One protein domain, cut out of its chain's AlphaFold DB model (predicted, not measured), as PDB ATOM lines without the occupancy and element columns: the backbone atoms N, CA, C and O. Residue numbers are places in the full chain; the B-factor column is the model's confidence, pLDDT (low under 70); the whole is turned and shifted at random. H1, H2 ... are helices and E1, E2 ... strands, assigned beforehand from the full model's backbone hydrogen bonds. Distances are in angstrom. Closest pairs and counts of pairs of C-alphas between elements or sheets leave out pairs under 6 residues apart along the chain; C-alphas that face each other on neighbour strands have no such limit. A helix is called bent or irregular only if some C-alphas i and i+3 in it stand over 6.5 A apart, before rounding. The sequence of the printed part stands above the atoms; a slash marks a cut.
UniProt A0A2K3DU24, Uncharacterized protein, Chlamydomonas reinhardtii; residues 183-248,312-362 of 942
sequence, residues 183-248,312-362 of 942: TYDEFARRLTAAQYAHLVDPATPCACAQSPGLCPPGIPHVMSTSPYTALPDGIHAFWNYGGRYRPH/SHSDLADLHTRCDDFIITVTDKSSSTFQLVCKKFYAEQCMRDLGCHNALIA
ATOM      1  N   THR A 183     199.849 150.861 141.142       94.44
ATOM      2  CA  THR A 183     199.805 152.334 141.209       94.44
ATOM      3  C   THR A 183     200.832 152.938 142.174       94.44
ATOM      4  O   THR A 183     200.972 154.156 142.266       94.44
ATOM      5  N   TYR A 184     201.585 152.106 142.902       91.31
ATOM      6  CA  TYR A 184     202.460 152.570 143.983       91.31
ATOM      7  C   TYR A 184     203.644 153.444 143.527       91.31
ATOM      8  O   TYR A 184     204.052 154.325 144.279       91.31
ATOM      9  N   ASP A 185     204.215 153.201 142.339       87.94
ATOM     10  CA  ASP A 185     205.361 153.964 141.806       87.94
ATOM     11  C   ASP A 185     204.934 155.386 141.429       87.94
ATOM     12  O   ASP A 185     205.527 156.368 141.875       87.94
ATOM     13  N   GLU A 186     203.844 155.499 140.670       89.56
ATOM     14  CA  GLU A 186     203.259 156.783 140.297       89.56
ATOM     15  C   GLU A 186     202.839 157.582 141.535       89.56
ATOM     16  O   GLU A 186     203.204 158.755 141.663       89.56
ATOM     17  N   PHE A 187     202.165 156.932 142.491       92.75
ATOM     18  CA  PHE A 187     201.785 157.551 143.758       92.75
ATOM     19  C   PHE A 187     203.000 158.073 144.537       92.75
ATOM     20  O   PHE A 187     203.030 159.243 144.920       92.75
ATOM     21  N   ALA A 188     204.037 157.245 144.714       90.75
ATOM     22  CA  ALA A 188     205.254 157.626 145.429       90.75
ATOM     23  C   ALA A 188     205.984 158.817 144.784       90.75
ATOM     24  O   ALA A 188     206.659 159.570 145.483       90.75
ATOM     25  N   ARG A 189     205.868 159.012 143.465       89.06
ATOM     26  CA  ARG A 189     206.521 160.125 142.755       89.06
ATOM     27  C   ARG A 189     205.692 161.405 142.718       89.06
ATOM     28  O   ARG A 189     206.285 162.485 142.687       89.06
ATOM     29  N   ARG A 190     204.362 161.291 142.664       92.25
ATOM     30  CA  ARG A 190     203.447 162.422 142.437       92.25
ATOM     31  C   ARG A 190     202.837 163.009 143.706       92.25
ATOM     32  O   ARG A 190     202.412 164.157 143.659       92.25
ATOM     33  N   LEU A 191     202.818 162.266 144.815       94.38
ATOM     34  CA  LEU A 191     202.278 162.741 146.090       94.38
ATOM     35  C   LEU A 191     202.935 164.068 146.517       94.38
ATOM     36  O   LEU A 191     204.151 164.134 146.713       94.38
ATOM     37  N   THR A 192     202.133 165.119 146.682       94.25
ATOM     38  CA  THR A 192     202.597 166.438 147.143       94.25
ATOM     39  C   THR A 192     202.500 166.580 148.663       94.25
ATOM     40  O   THR A 192     201.843 165.784 149.332       94.25
ATOM     41  N   ALA A 193     203.136 167.614 149.227       91.44
ATOM     42  CA  ALA A 193     203.028 167.923 150.657       91.44
ATOM     43  C   ALA A 193     201.582 168.233 151.076       91.44
ATOM     44  O   ALA A 193     201.110 167.683 152.065       91.44
ATOM     45  N   ALA A 194     200.863 169.038 150.287       91.50
ATOM     46  CA  ALA A 194     199.465 169.379 150.551       91.50
ATOM     47  C   ALA A 194     198.547 168.150 150.478       91.50
ATOM     48  O   ALA A 194     197.720 167.941 151.361       91.50
ATOM     49  N   GLN A 195     198.735 167.296 149.463       93.06
ATOM     50  CA  GLN A 195     197.995 166.037 149.358       93.06
ATOM     51  C   GLN A 195     198.291 165.127 150.546       93.06
ATOM     52  O   GLN A 195     197.363 164.586 151.134       93.06
ATOM     53  N   TYR A 196     199.563 164.974 150.921       93.69
ATOM     54  CA  TYR A 196     199.941 164.164 152.071       93.69
ATOM     55  C   TYR A 196     199.294 164.670 153.363       93.69
ATOM     56  O   TYR A 196     198.663 163.876 154.052       93.69
ATOM     57  N   ALA A 197     199.393 165.973 153.648       91.88
ATOM     58  CA  ALA A 197     198.786 166.595 154.823       91.88
ATOM     59  C   ALA A 197     197.271 166.346 154.877       91.88
ATOM     60  O   ALA A 197     196.769 165.873 155.890       91.88
ATOM     61  N   HIS A 198     196.567 166.551 153.760       91.06
ATOM     62  CA  HIS A 198     195.138 166.253 153.656       91.06
ATOM     63  C   HIS A 198     194.828 164.761 153.867       91.06
ATOM     64  O   HIS A 198     193.886 164.417 154.573       91.06
ATOM     65  N   LEU A 199     195.615 163.854 153.275       91.25
ATOM     66  CA  LEU A 199     195.424 162.404 153.400       91.25
ATOM     67  C   LEU A 199     195.538 161.921 154.853       91.25
ATOM     68  O   LEU A 199     194.774 161.045 155.262       91.25
ATOM     69  N   VAL A 200     196.498 162.453 155.613       89.69
ATOM     70  CA  VAL A 200     196.793 161.999 156.983       89.69
ATOM     71  C   VAL A 200     196.039 162.768 158.062       89.69
ATOM     72  O   VAL A 200     196.034 162.334 159.213       89.69
ATOM     73  N   ASP A 201     195.355 163.856 157.702       88.75
ATOM     74  CA  ASP A 201     194.489 164.603 158.612       88.75
ATOM     75  C   ASP A 201     193.465 163.650 159.270       88.75
ATOM     76  O   ASP A 201     192.775 162.900 158.563       88.75
ATOM     77  N   PRO A 202     193.372 163.609 160.614       85.75
ATOM     78  CA  PRO A 202     192.354 162.838 161.322       85.75
ATOM     79  C   PRO A 202     190.914 163.169 160.902       85.75
ATOM     80  O   PRO A 202     190.065 162.282 160.954       85.75
ATOM     81  N   ALA A 203     190.642 164.405 160.467       88.00
ATOM     82  CA  ALA A 203     189.331 164.839 159.990       88.00
ATOM     83  C   ALA A 203     188.988 164.294 158.594       88.00
ATOM     84  O   ALA A 203     187.809 164.186 158.255       88.00
ATOM     85  N   THR A 204     189.987 163.909 157.793       87.00
ATOM     86  CA  THR A 204     189.761 163.326 156.466       87.00
ATOM     87  C   THR A 204     189.290 161.874 156.605       87.00
ATOM     88  O   THR A 204     190.069 161.010 157.043       87.00
ATOM     89  N   PRO A 205     188.035 161.560 156.217       86.38
ATOM     90  CA  PRO A 205     187.490 160.221 156.355       86.38
ATOM     91  C   PRO A 205     188.224 159.244 155.439       86.38
ATOM     92  O   PRO A 205     188.563 159.543 154.295       86.38
ATOM     93  N   CYS A 206     188.464 158.036 155.939       89.12
ATOM     94  CA  CYS A 206     189.107 156.998 155.152       89.12
ATOM     95  C   CYS A 206     188.069 156.205 154.345       89.12
ATOM     96  O   CYS A 206     187.134 155.654 154.929       89.12
ATOM     97  N   ALA A 207     188.297 156.021 153.039       88.00
ATOM     98  CA  ALA A 207     187.458 155.182 152.168       88.00
ATOM     99  C   ALA A 207     187.304 153.726 152.666       88.00
ATOM    100  O   ALA A 207     186.391 153.006 152.268       88.00
ATOM    101  N   CYS A 208     188.158 153.286 153.596       91.81
ATOM    102  CA  CYS A 208     188.080 151.963 154.215       91.81
ATOM    103  C   CYS A 208     186.782 151.728 154.996       91.81
ATOM    104  O   CYS A 208     186.345 150.583 155.089       91.81
ATOM    105  N   ALA A 209     186.133 152.789 155.489       87.00
ATOM    106  CA  ALA A 209     184.841 152.692 156.170       87.00
ATOM    107  C   ALA A 209     183.735 152.111 155.267       87.00
ATOM    108  O   ALA A 209     182.803 151.487 155.764       87.00
ATOM    109  N   GLN A 210     183.863 152.252 153.943       86.44
ATOM    110  CA  GLN A 210     182.921 151.699 152.964       86.44
ATOM    111  C   GLN A 210     183.165 150.204 152.684       86.44
ATOM    112  O   GLN A 210     182.376 149.554 152.005       86.44
ATOM    113  N   SER A 211     184.278 149.639 153.160       88.25
ATOM    114  CA  SER A 211     184.675 148.246 152.916       88.25
ATOM    115  C   SER A 211     185.289 147.591 154.164       88.25
ATOM    116  O   SER A 211     186.413 147.077 154.105       88.25
ATOM    117  N   PRO A 212     184.564 147.544 155.301       84.81
ATOM    118  CA  PRO A 212     185.092 146.989 156.547       84.81
ATOM    119  C   PRO A 212     185.479 145.508 156.410       84.81
ATOM    120  O   PRO A 212     186.461 145.074 157.000       84.81
ATOM    121  N   GLY A 213     184.789 144.745 155.551       88.00
ATOM    122  CA  GLY A 213     185.110 143.335 155.281       88.00
ATOM    123  C   GLY A 213     186.454 143.093 154.579       88.00
ATOM    124  O   GLY A 213     186.898 141.952 154.494       88.00
ATOM    125  N   LEU A 214     187.116 144.142 154.075       90.19
ATOM    126  CA  LEU A 214     188.450 144.062 153.466       90.19
ATOM    127  C   LEU A 214     189.571 144.523 154.416       90.19
ATOM    128  O   LEU A 214     190.741 144.560 154.014       90.19
ATOM    129  N   CYS A 215     189.227 144.893 155.649       91.06
ATOM    130  CA  CYS A 215     190.163 145.320 156.680       91.06
ATOM    131  C   CYS A 215     190.628 144.105 157.510       91.06
ATOM    132  O   CYS A 215     189.789 143.315 157.950       91.06
ATOM    133  N   PRO A 216     191.941 143.916 157.742       86.81
ATOM    134  CA  PRO A 216     192.424 142.876 158.644       86.81
ATOM    135  C   PRO A 216     191.915 143.073 160.083       86.81
ATOM    136  O   PRO A 216     191.696 144.213 160.501       86.81
ATOM    137  N   PRO A 217     191.799 141.997 160.884       83.31
ATOM    138  CA  PRO A 217     191.425 142.108 162.292       83.31
ATOM    139  C   PRO A 217     192.326 143.094 163.049       83.31
ATOM    140  O   PRO A 217     193.551 143.012 162.964       83.31
ATOM    141  N   GLY A 218     191.714 144.029 163.781       84.19
ATOM    142  CA  GLY A 218     192.426 145.033 164.581       84.19
ATOM    143  C   GLY A 218     193.046 146.195 163.794       84.19
ATOM    144  O   GLY A 218     193.681 147.047 164.408       84.19
ATOM    145  N   ILE A 219     192.868 146.270 162.467       86.62
ATOM    146  CA  ILE A 219     193.387 147.371 161.645       86.62
ATOM    147  C   ILE A 219     192.247 147.978 160.820       86.62
ATOM    148  O   ILE A 219     191.759 147.316 159.907       86.62
ATOM    149  N   PRO A 220     191.848 149.242 161.050       90.62
ATOM    150  CA  PRO A 220     190.719 149.875 160.360       90.62
ATOM    151  C   PRO A 220     191.074 150.366 158.939       90.62
ATOM    152  O   PRO A 220     190.614 151.415 158.492       90.62
ATOM    153  N   HIS A 221     191.916 149.621 158.220       92.75
ATOM    154  CA  HIS A 221     192.360 149.958 156.872       92.75
ATOM    155  C   HIS A 221     192.323 148.740 155.953       92.75
ATOM    156  O   HIS A 221     192.799 147.662 156.304       92.75
ATOM    157  N   VAL A 222     191.810 148.940 154.738       93.44
ATOM    158  CA  VAL A 222     191.735 147.915 153.695       93.44
ATOM    159  C   VAL A 222     193.131 147.400 153.368       93.44
ATOM    160  O   VAL A 222     194.016 148.164 152.973       93.44
ATOM    161  N   MET A 223     193.307 146.088 153.508       92.12
ATOM    162  CA  MET A 223     194.490 145.350 153.076       92.12
ATOM    163  C   MET A 223     194.034 143.958 152.657       92.12
ATOM    164  O   MET A 223     193.858 143.075 153.493       92.12
ATOM    165  N   SER A 224     193.822 143.747 151.359       90.88
ATOM    166  CA  SER A 224     193.238 142.488 150.888       90.88
ATOM    167  C   SER A 224     193.829 142.018 149.568       90.88
ATOM    168  O   SER A 224     194.014 142.791 148.627       90.88
ATOM    169  N   THR A 225     194.093 140.712 149.484       91.94
ATOM    170  CA  THR A 225     194.403 140.029 148.218       91.94
ATOM    171  C   THR A 225     193.152 139.588 147.457       91.94
ATOM    172  O   THR A 225     193.269 139.134 146.316       91.94
ATOM    173  N   SER A 226     191.977 139.735 148.075       91.69
ATOM    174  CA  SER A 226     190.667 139.304 147.577       91.69
ATOM    175  C   SER A 226     189.622 140.443 147.626       91.69
ATOM    176  O   SER A 226     188.560 140.262 148.217       91.69
ATOM    177  N   PRO A 227     189.895 141.636 147.058       93.56
ATOM    178  CA  PRO A 227     189.054 142.825 147.211       93.56
ATOM    179  C   PRO A 227     187.896 142.879 146.198       93.56
ATOM    180  O   PRO A 227     187.602 143.937 145.657       93.56
ATOM    181  N   TYR A 228     187.253 141.751 145.887       92.62
ATOM    182  CA  TYR A 228     186.326 141.653 144.747       92.62
ATOM    183  C   TYR A 228     185.130 142.613 144.831       92.62
ATOM    184  O   TYR A 228     184.654 143.073 143.802       92.62
ATOM    185  N   THR A 229     184.699 142.986 146.037       90.19
ATOM    186  CA  THR A 229     183.642 143.990 146.250       90.19
ATOM    187  C   THR A 229     184.057 145.406 145.834       90.19
ATOM    188  O   THR A 229     183.204 146.226 145.502       90.19
ATOM    189  N   ALA A 230     185.359 145.698 145.830       90.00
ATOM    190  CA  ALA A 230     185.923 146.984 145.432       90.00
ATOM    191  C   ALA A 230     186.360 147.018 143.955       90.00
ATOM    192  O   ALA A 230     186.630 148.092 143.427       90.00
ATOM    193  N   LEU A 231     186.428 145.868 143.273       93.25
ATOM    194  CA  LEU A 231     186.908 145.772 141.892       93.25
ATOM    195  C   LEU A 231     185.752 145.737 140.875       93.25
ATOM    196  O   LEU A 231     184.726 145.118 141.159       93.25
ATOM    197  N   PRO A 232     185.925 146.312 139.667       93.44
ATOM    198  CA  PRO A 232     185.019 146.072 138.540       93.44
ATOM    199  C   PRO A 232     184.961 144.585 138.164       93.44
ATOM    200  O   PRO A 232     185.991 143.907 138.193       93.44
ATOM    201  N   ASP A 233     183.791 144.084 137.760       92.31
ATOM    202  CA  ASP A 233     183.572 142.653 137.484       92.31
ATOM    203  C   ASP A 233     184.491 142.117 136.375       92.31
ATOM    204  O   ASP A 233     185.091 141.046 136.524       92.31
ATOM    205  N   GLY A 234     184.710 142.906 135.315       92.81
ATOM    206  CA  GLY A 234     185.625 142.574 134.214       92.81
ATOM    207  C   GLY A 234     187.078 142.342 134.652       92.81
ATOM    208  O   GLY A 234     187.836 141.641 133.982       92.81
ATOM    209  N   ILE A 235     187.472 142.839 135.830       96.31
ATOM    210  CA  ILE A 235     188.834 142.714 136.367       96.31
ATOM    211  C   ILE A 235     189.024 141.460 137.225       96.31
ATOM    212  O   ILE A 235     190.162 141.015 137.397       96.31
ATOM    213  N   HIS A 236     187.964 140.839 137.748       94.56
ATOM    214  CA  HIS A 236     188.085 139.768 138.753       94.56
ATOM    215  C   HIS A 236     188.943 138.591 138.266       94.56
ATOM    216  O   HIS A 236     189.816 138.102 138.994       94.56
ATOM    217  N   ALA A 237     188.755 138.170 137.013       92.12
ATOM    218  CA  ALA A 237     189.550 137.109 136.399       92.12
ATOM    219  C   ALA A 237     191.027 137.513 136.236       92.12
ATOM    220  O   ALA A 237     191.923 136.766 136.638       92.12
ATOM    221  N   PHE A 238     191.302 138.720 135.732       94.44
ATOM    222  CA  PHE A 238     192.667 139.232 135.569       94.44
ATOM    223  C   PHE A 238     193.387 139.404 136.903       94.44
ATOM    224  O   PHE A 238     194.554 139.025 137.039       94.44
ATOM    225  N   TRP A 239     192.670 139.864 137.928       93.88
ATOM    226  CA  TRP A 239     193.173 139.905 139.291       93.88
ATOM    227  C   TRP A 239     193.616 138.508 139.747       93.88
ATOM    228  O   TRP A 239     194.668 138.386 140.379       93.88
ATOM    229  N   ASN A 240     192.849 137.452 139.426       91.00
ATOM    230  CA  ASN A 240     193.121 136.022 139.708       91.00
ATOM    231  C   ASN A 240     194.333 135.442 138.990       91.00
ATOM    232  O   ASN A 240     195.028 134.609 139.576       91.00
ATOM    233  N   TYR A 241     194.674 135.937 137.807       91.12
ATOM    234  CA  TYR A 241     195.884 135.488 137.123       91.12
ATOM    235  C   TYR A 241     197.176 136.033 137.759       91.12
ATOM    236  O   TYR A 241     198.232 135.403 137.655       91.12
ATOM    237  N   GLY A 242     197.106 137.155 138.484       91.62
ATOM    238  CA  GLY A 242     198.231 137.749 139.214       91.62
ATOM    239  C   GLY A 242     199.218 138.531 138.338       91.62
ATOM    240  O   GLY A 242     199.154 138.529 137.110       91.62
ATOM    241  N   GLY A 243     200.185 139.204 138.967       92.06
ATOM    242  CA  GLY A 243     200.997 140.249 138.328       92.06
ATOM    243  C   GLY A 243     201.967 139.795 137.233       92.06
ATOM    244  O   GLY A 243     202.497 140.630 136.499       92.06
ATOM    245  N   ARG A 244     202.218 138.488 137.096       91.50
ATOM    246  CA  ARG A 244     203.061 137.923 136.022       91.50
ATOM    247  C   ARG A 244     202.276 137.560 134.767       91.50
ATOM    248  O   ARG A 244     202.897 137.280 133.741       91.50
ATOM    249  N   TYR A 245     200.949 137.528 134.852       92.94
ATOM    250  CA  TYR A 245     200.100 137.274 133.703       92.94
ATOM    251  C   TYR A 245     200.263 138.396 132.679       92.94
ATOM    252  O   TYR A 245     200.266 139.568 133.033       92.94
ATOM    253  N   ARG A 246     200.428 138.026 131.414       93.69
ATOM    254  CA  ARG A 246     200.449 138.938 130.265       93.69
ATOM    255  C   ARG A 246     199.111 138.802 129.531       93.69
ATOM    256  O   ARG A 246     198.904 137.719 128.963       93.69
ATOM    257  N   PRO A 247     198.199 139.790 129.632       94.31
ATOM    258  CA  PRO A 247     196.897 139.753 128.980       94.31
ATOM    259  C   PRO A 247     197.022 140.013 127.482       94.31
ATOM    260  O   PRO A 247     197.981 140.633 127.031       94.31
ATOM    261  N   HIS A 248     196.018 139.569 126.734       93.00
ATOM    262  CA  HIS A 248     195.799 140.042 125.375       93.00
ATOM    263  C   HIS A 248     195.087 141.395 125.434       93.00
ATOM    264  O   HIS A 248     194.214 141.592 126.280       93.00
ATOM    265  N   SER A 312     190.144 144.694 128.116       94.44
ATOM    266  CA  SER A 312     189.673 145.870 127.385       94.44
ATOM    267  C   SER A 312     190.304 147.181 127.888       94.44
ATOM    268  O   SER A 312     190.940 147.246 128.947       94.44
ATOM    269  N   HIS A 313     190.166 148.242 127.089       93.06
ATOM    270  CA  HIS A 313     190.573 149.591 127.485       93.06
ATOM    271  C   HIS A 313     189.681 150.144 128.606       93.06
ATOM    272  O   HIS A 313     190.211 150.729 129.550       93.06
ATOM    273  N   SER A 314     188.369 149.892 128.543       94.88
ATOM    274  CA  SER A 314     187.399 150.328 129.555       94.88
ATOM    275  C   SER A 314     187.617 149.637 130.896       94.88
ATOM    276  O   SER A 314     187.728 150.329 131.895       94.88
ATOM    277  N   ASP A 315     187.814 148.313 130.931       95.62
ATOM    278  CA  ASP A 315     188.043 147.589 132.195       95.62
ATOM    279  C   ASP A 315     189.260 148.142 132.953       95.62
ATOM    280  O   ASP A 315     189.248 148.276 134.178       95.62
ATOM    281  N   LEU A 316     190.333 148.463 132.220       94.62
ATOM    282  CA  LEU A 316     191.544 149.028 132.809       94.62
ATOM    283  C   LEU A 316     191.307 150.455 133.327       94.62
ATOM    284  O   LEU A 316     191.778 150.790 134.412       94.62
ATOM    285  N   ALA A 317     190.571 151.285 132.584       94.62
ATOM    286  CA  ALA A 317     190.204 152.630 133.027       94.62
ATOM    287  C   ALA A 317     189.289 152.593 134.267       94.62
ATOM    288  O   ALA A 317     189.522 153.322 135.235       94.62
ATOM    289  N   ASP A 318     188.313 151.686 134.279       95.12
ATOM    290  CA  ASP A 318     187.389 151.471 135.393       95.12
ATOM    291  C   ASP A 318     188.127 151.000 136.647       95.12
ATOM    292  O   ASP A 318     187.813 151.444 137.753       95.12
ATOM    293  N   LEU A 319     189.149 150.146 136.498       95.75
ATOM    294  CA  LEU A 319     190.006 149.733 137.610       95.75
ATOM    295  C   LEU A 319     190.668 150.938 138.280       95.75
ATOM    296  O   LEU A 319     190.585 151.078 139.500       95.75
ATOM    297  N   HIS A 320     191.332 151.788 137.494       93.69
ATOM    298  CA  HIS A 320     192.051 152.943 138.028       93.69
ATOM    299  C   HIS A 320     191.104 153.974 138.640       93.69
ATOM    300  O   HIS A 320     191.415 154.521 139.692       93.69
ATOM    301  N   THR A 321     189.933 154.176 138.035       93.00
ATOM    302  CA  THR A 321     188.921 155.111 138.538       93.00
ATOM    303  C   THR A 321     188.305 154.614 139.848       93.00
ATOM    304  O   THR A 321     188.259 155.343 140.834       93.00
ATOM    305  N   ARG A 322     187.876 153.345 139.906       89.06
ATOM    306  CA  ARG A 322     187.213 152.769 141.091       89.06
ATOM    307  C   ARG A 322     188.165 152.543 142.265       89.06
ATOM    308  O   ARG A 322     187.727 152.504 143.410       89.06
ATOM    309  N   CYS A 323     189.458 152.371 141.991       90.69
ATOM    310  CA  CYS A 323     190.478 152.153 143.013       90.69
ATOM    311  C   CYS A 323     191.309 153.403 143.324       90.69
ATOM    312  O   CYS A 323     192.382 153.243 143.908       90.69
ATOM    313  N   ASP A 324     190.859 154.615 142.973       89.81
ATOM    314  CA  ASP A 324     191.673 155.813 143.207       89.81
ATOM    315  C   ASP A 324     191.991 156.001 144.698       89.81
ATOM    316  O   ASP A 324     193.132 156.258 145.043       89.81
ATOM    317  N   ASP A 325     191.089 155.722 145.638       90.12
ATOM    318  CA  ASP A 325     191.396 155.824 147.082       90.12
ATOM    319  C   ASP A 325     192.346 154.739 147.633       90.12
ATOM    320  O   ASP A 325     192.663 154.694 148.833       90.12
ATOM    321  N   PHE A 326     192.841 153.854 146.770       94.50
ATOM    322  CA  PHE A 326     193.655 152.710 147.137       94.50
ATOM    323  C   PHE A 326     194.964 152.644 146.343       94.50
ATOM    324  O   PHE A 326     195.151 153.228 145.280       94.50
ATOM    325  N   ILE A 327     195.910 151.888 146.887       94.94
ATOM    326  CA  ILE A 327     197.154 151.512 146.229       94.94
ATOM    327  C   ILE A 327     197.047 150.056 145.807       94.94
ATOM    328  O   ILE A 327     196.816 149.171 146.635       94.94
ATOM    329  N   ILE A 328     197.263 149.810 144.517       95.19
ATOM    330  CA  ILE A 328     197.432 148.461 143.993       95.19
ATOM    331  C   ILE A 328     198.927 148.153 143.988       95.19
ATOM    332  O   ILE A 328     199.735 148.863 143.383       95.19
ATOM    333  N   THR A 329     199.302 147.084 144.681       92.50
ATOM    334  CA  THR A 329     200.680 146.589 144.749       92.50
ATOM    335  C   THR A 329     200.698 145.064 144.683       92.50
ATOM    336  O   THR A 329     199.657 144.403 144.633       92.50
ATOM    337  N   VAL A 330     201.891 144.481 144.668       90.56
ATOM    338  CA  VAL A 330     202.079 143.036 144.807       90.56
ATOM    339  C   VAL A 330     202.361 142.673 146.264       90.56
ATOM    340  O   VAL A 330     203.068 143.382 146.978       90.56
ATOM    341  N   THR A 331     201.840 141.536 146.713       88.06
ATOM    342  CA  THR A 331     202.086 141.031 148.069       88.06
ATOM    343  C   THR A 331     203.466 140.374 148.153       88.06
ATOM    344  O   THR A 331     203.794 139.480 147.360       88.06
ATOM    345  N   ASP A 332     204.274 140.761 149.141       83.56
ATOM    346  CA  ASP A 332     205.603 140.183 149.375       83.56
ATOM    347  C   ASP A 332     205.490 138.679 149.673       83.56
ATOM    348  O   ASP A 332     204.578 138.217 150.362       83.56
ATOM    349  N   LYS A 333     206.424 137.893 149.123       77.81
ATOM    350  CA  LYS A 333     206.484 136.422 149.259       77.81
ATOM    351  C   LYS A 333     205.239 135.649 148.769       77.81
ATOM    352  O   LYS A 333     205.166 134.448 148.987       77.81
ATOM    353  N   SER A 334     204.307 136.271 148.040       75.88
ATOM    354  CA  SER A 334     203.050 135.636 147.580       75.88
ATOM    355  C   SER A 334     203.061 135.082 146.147       75.88
ATOM    356  O   SER A 334     202.049 134.569 145.677       75.88
ATOM    357  N   SER A 335     204.191 135.145 145.430       73.50
ATOM    358  CA  SER A 335     204.286 134.843 143.981       73.50
ATOM    359  C   SER A 335     203.733 135.927 143.048       73.50
ATOM    360  O   SER A 335     203.396 135.643 141.902       73.50
ATOM    361  N   SER A 336     203.762 137.199 143.453       82.31
ATOM    362  CA  SER A 336     203.218 138.333 142.672       82.31
ATOM    363  C   SER A 336     201.682 138.340 142.615       82.31
ATOM    364  O   SER A 336     201.090 138.760 141.621       82.31
ATOM    365  N   THR A 337     201.026 137.877 143.681       90.19
ATOM    366  CA  THR A 337     199.597 138.131 143.890       90.19
ATOM    367  C   THR A 337     199.382 139.630 144.082       90.19
ATOM    368  O   THR A 337     200.168 140.282 144.767       90.19
ATOM    369  N   PHE A 338     198.323 140.166 143.480       93.38
ATOM    370  CA  PHE A 338     197.897 141.539 143.720       93.38
ATOM    371  C   PHE A 338     197.269 141.738 145.090       93.38
ATOM    372  O   PHE A 338     196.623 140.838 145.636       93.38
ATOM    373  N   GLN A 339     197.406 142.959 145.577       92.38
ATOM    374  CA  GLN A 339     196.806 143.431 146.800       92.38
ATOM    375  C   GLN A 339     196.333 144.867 146.645       92.38
ATOM    376  O   GLN A 339     197.026 145.698 146.061       92.38
ATOM    377  N   LEU A 340     195.172 145.124 147.237       94.00
ATOM    378  CA  LEU A 340     194.621 146.453 147.429       94.00
ATOM    379  C   LEU A 340     194.935 146.924 148.851       94.00
ATOM    380  O   LEU A 340     194.741 146.171 149.812       94.00
ATOM    381  N   VAL A 341     195.457 148.141 148.973       94.44
ATOM    382  CA  VAL A 341     195.891 148.746 150.237       94.44
ATOM    383  C   VAL A 341     195.296 150.139 150.354       94.44
ATOM    384  O   VAL A 341     195.316 150.897 149.394       94.44
ATOM    385  N   CYS A 342     194.818 150.512 151.534       93.94
ATOM    386  CA  CYS A 342     194.433 151.886 151.834       93.94
ATOM    387  C   CYS A 342     195.553 152.892 151.496       93.94
ATOM    388  O   CYS A 342     196.669 152.767 152.006       93.94
ATOM    389  N   LYS A 343     195.243 153.921 150.690       93.69
ATOM    390  CA  LYS A 343     196.202 154.969 150.297       93.69
ATOM    391  C   LYS A 343     196.702 155.790 151.498       93.69
ATOM    392  O   LYS A 343     197.906 156.030 151.588       93.69
ATOM    393  N   LYS A 344     195.822 156.125 152.458       93.38
ATOM    394  CA  LYS A 344     196.168 156.817 153.723       93.38
ATOM    395  C   LYS A 344     197.183 156.020 154.546       93.38
ATOM    396  O   LYS A 344     198.300 156.486 154.753       93.38
ATOM    397  N   PHE A 345     196.839 154.781 154.904       92.25
ATOM    398  CA  PHE A 345     197.735 153.885 155.645       92.25
ATOM    399  C   PHE A 345     199.080 153.701 154.932       92.25
ATOM    400  O   PHE A 345     200.138 153.753 155.556       92.25
ATOM    401  N   TYR A 346     199.049 153.491 153.612       93.50
ATOM    402  CA  TYR A 346     200.259 153.283 152.828       93.50
ATOM    403  C   TYR A 346     201.196 154.500 152.892       93.50
ATOM    404  O   TYR A 346     202.396 154.342 153.122       93.50
ATOM    405  N   ALA A 347     200.658 155.713 152.728       93.38
ATOM    406  CA  ALA A 347     201.435 156.947 152.795       93.38
ATOM    407  C   ALA A 347     202.018 157.197 154.194       93.38
ATOM    408  O   ALA A 347     203.201 157.520 154.315       93.38
ATOM    409  N   GLU A 348     201.218 157.014 155.247       91.31
ATOM    410  CA  GLU A 348     201.663 157.150 156.639       91.31
ATOM    411  C   GLU A 348     202.790 156.174 156.969       91.31
ATOM    412  O   GLU A 348     203.827 156.581 157.492       91.31
ATOM    413  N   GLN A 349     202.626 154.901 156.614       90.31
ATOM    414  CA  GLN A 349     203.589 153.858 156.946       90.31
ATOM    415  C   GLN A 349     204.922 154.020 156.197       90.31
ATOM    416  O   GLN A 349     205.975 153.687 156.746       90.31
ATOM    417  N   CYS A 350     204.901 154.554 154.970       90.25
ATOM    418  CA  CYS A 350     206.111 154.934 154.239       90.25
ATOM    419  C   CYS A 350     206.803 156.149 154.875       90.25
ATOM    420  O   CYS A 350     208.006 156.112 155.114       90.25
ATOM    421  N   MET A 351     206.057 157.209 155.203       90.50
ATOM    422  CA  MET A 351     206.627 158.418 155.814       90.50
ATOM    423  C   MET A 351     207.171 158.183 157.223       90.50
ATOM    424  O   MET A 351     208.155 158.812 157.609       90.50
ATOM    425  N   ARG A 352     206.551 157.284 157.996       88.31
ATOM    426  CA  ARG A 352     207.041 156.887 159.323       88.31
ATOM    427  C   ARG A 352     208.353 156.115 159.242       88.31
ATOM    428  O   ARG A 352     209.241 156.407 160.033       88.31
ATOM    429  N   ASP A 353     208.511 155.195 158.287       85.94
ATOM    430  CA  ASP A 353     209.780 154.459 158.135       85.94
ATOM    431  C   ASP A 353     210.932 155.368 157.695       85.94
ATOM    432  O   ASP A 353     212.049 155.232 158.185       85.94
ATOM    433  N   LEU A 354     210.642 156.369 156.858       86.56
ATOM    434  CA  LEU A 354     211.618 157.399 156.492       86.56
ATOM    435  C   LEU A 354     211.902 158.414 157.615       86.56
ATOM    436  O   LEU A 354     212.762 159.272 157.447       86.56
ATOM    437  N   GLY A 355     211.179 158.360 158.741       87.31
ATOM    438  CA  GLY A 355     211.303 159.333 159.831       87.31
ATOM    439  C   GLY A 355     210.770 160.732 159.491       87.31
ATOM    440  O   GLY A 355     211.058 161.689 160.203       87.31
ATOM    441  N   CYS A 356     209.988 160.878 158.416       88.06
ATOM    442  CA  CYS A 356     209.515 162.172 157.913       88.06
ATOM    443  C   CYS A 356     208.086 162.534 158.345       88.06
ATOM    444  O   CYS A 356     207.692 163.686 158.190       88.06
ATOM    445  N   HIS A 357     207.305 161.582 158.873       87.50
ATOM    446  CA  HIS A 357     205.888 161.794 159.213       87.50
ATOM    447  C   HIS A 357     205.673 163.014 160.116       87.50
ATOM    448  O   HIS A 357     204.978 163.944 159.720       87.50
ATOM    449  N   ASN A 358     206.323 163.041 161.283       85.12
ATOM    450  CA  ASN A 358     206.127 164.098 162.279       85.12
ATOM    451  C   ASN A 358     206.575 165.474 161.767       85.12
ATOM    452  O   ASN A 358     205.925 166.473 162.052       85.12
ATOM    453  N   ALA A 359     207.651 165.526 160.976       80.81
ATOM    454  CA  ALA A 359     208.173 166.772 160.416       80.81
ATOM    455  C   ALA A 359     207.225 167.409 159.384       80.81
ATOM    456  O   ALA A 359     207.204 168.626 159.246       80.81
ATOM    457  N   LEU A 360     206.447 166.597 158.663       80.56
ATOM    458  CA  LEU A 360     205.544 167.063 157.605       80.56
ATOM    459  C   LEU A 360     204.139 167.429 158.100       80.56
ATOM    460  O   LEU A 360     203.416 168.111 157.380       80.56
ATOM    461  N   ILE A 361     203.746 166.965 159.289       80.81
ATOM    462  CA  ILE A 361     202.434 167.258 159.897       80.81
ATOM    463  C   ILE A 361     202.515 168.293 161.026       80.81
ATOM    464  O   ILE A 361     201.482 168.714 161.541       80.81
ATOM    465  N   ALA A 362     203.722 168.685 161.445       69.50
ATOM    466  CA  ALA A 362     203.899 169.691 162.482       69.50
ATOM    467  C   ALA A 362     203.380 171.062 162.003       69.50
ATOM    468  O   ALA A 362     203.664 171.457 160.867       69.50
TER     469      ALA A 362
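What this domain is: This is residues 183 to 248 and 312 to 362 of the 942 residues of an uncharacterized protein of Chlamydomonas reinhardtii (UniProt A0A2K3DU24). A small two-stranded hairpin, E1 and E2, sits in the middle of an elongated, mostly helical body, with H2, H6 and H7 grouped toward one end and H4 and H5 meeting as an L toward the other. H1 packs by its residues 184 to 187 mainly on E1, while the long unnamed stretch 211 to 232 passes E2 and pairs briefly with it. The printed part has 117 residues, with seven named helices and two named strands in the order H1 H2 H3 H4 H5 E1 E2 H6 H7; the sheet, in the order E1 - E2, is antiparallel and the class is mostly helix. The whole is compact, with a radius of gyration of the C-alphas of 14.9 A, and spans 47 by 29 by 28 A.

Where its parts are: E1 is residues 326 to 330, 13.0 A from first to last C-alpha, and begins at C-alpha 326, (193.655, 152.710, 147.137). E2 is residues 338 to 342, 13.6 A long. H6, the longest helix by residues, follows at once as residues 343 to 353 and is 15.7 A long, ending at C-alpha 353, (209.780, 154.459, 158.135). H7 is residues 357 to 361. H1 is residues 184 to 190, 10.0 A long, and begins at C-alpha 184, (202.460, 152.570, 143.983). H2 is residues 193 to 200, 10.7 A long, and H3 is the four residues 207 to 210. H4 is residues 233 to 241, 14.2 A long; it is irregular, with C-alphas 234 and 237 7.1 A apart. H5 is residues 313 to 322, 14.4 A long.

How they stand to each other: E1 and E2 form a hairpin, antiparallel neighbours with 147 degrees between their N-to-C directions. N 327 and O 341 are within hydrogen-bond range at 2.8 A, and so are N 339 and O 329 at 2.8 A. Residues 223 to 224, too short a stretch to bear a name, pair antiparallel with residues 340 to 341 of E2. The closest C-alphas of H1 and E1 are those of Tyr 184 and Ile 327, 5.9 A apart. H1 touches no helix but is near H6, with 8 pairs of C-alphas within 10 A. H3 is also near H6, with 5 such pairs, and its closest C-alpha to E2 is that of Cys 208, 6.8 A from that of Cys 342. H6 touches H2, the closest C-alphas being those of Lys 344 and Leu 199, 5.6 A apart, and their lines are only just about perpendicular at 72 degrees. H7 only just touches H2, with 3 pairs of C-alphas within 8 A, the closest those of Ile 361 and Ala 197 at 6.3 A. H6 and H7 touch only at the corner by their link, and only just, with 3 pairs within 8 A; the closest C-alphas are those of Met 351 and His 357, 4.8 A apart. H4 and H5 touch about perpendicular at 86 degrees, with the C-alphas of Gly 234 and Asp 315 closest at 5.9 A. H4 and H6 are apart, for instance, as are H5 and H6. Every O i to N i+4 pair is within hydrogen-bond range in H1, H2, H5, H6 and H7; in H4 3 of 5 are, and H3 is too short for such a pair.

The domain as a whole: The C-alphas farthest apart are those of His 248 and Ala 362, at 48.2 A. Residues 249 to 311 are cut out between H4 and H5, and C-alphas 248 and 312 are 8.7 A apart across the cut. The link from H3 to H4 is long, with 22 residues. The mean pLDDT of the printed part is 90.2, and residue 362 is under 70.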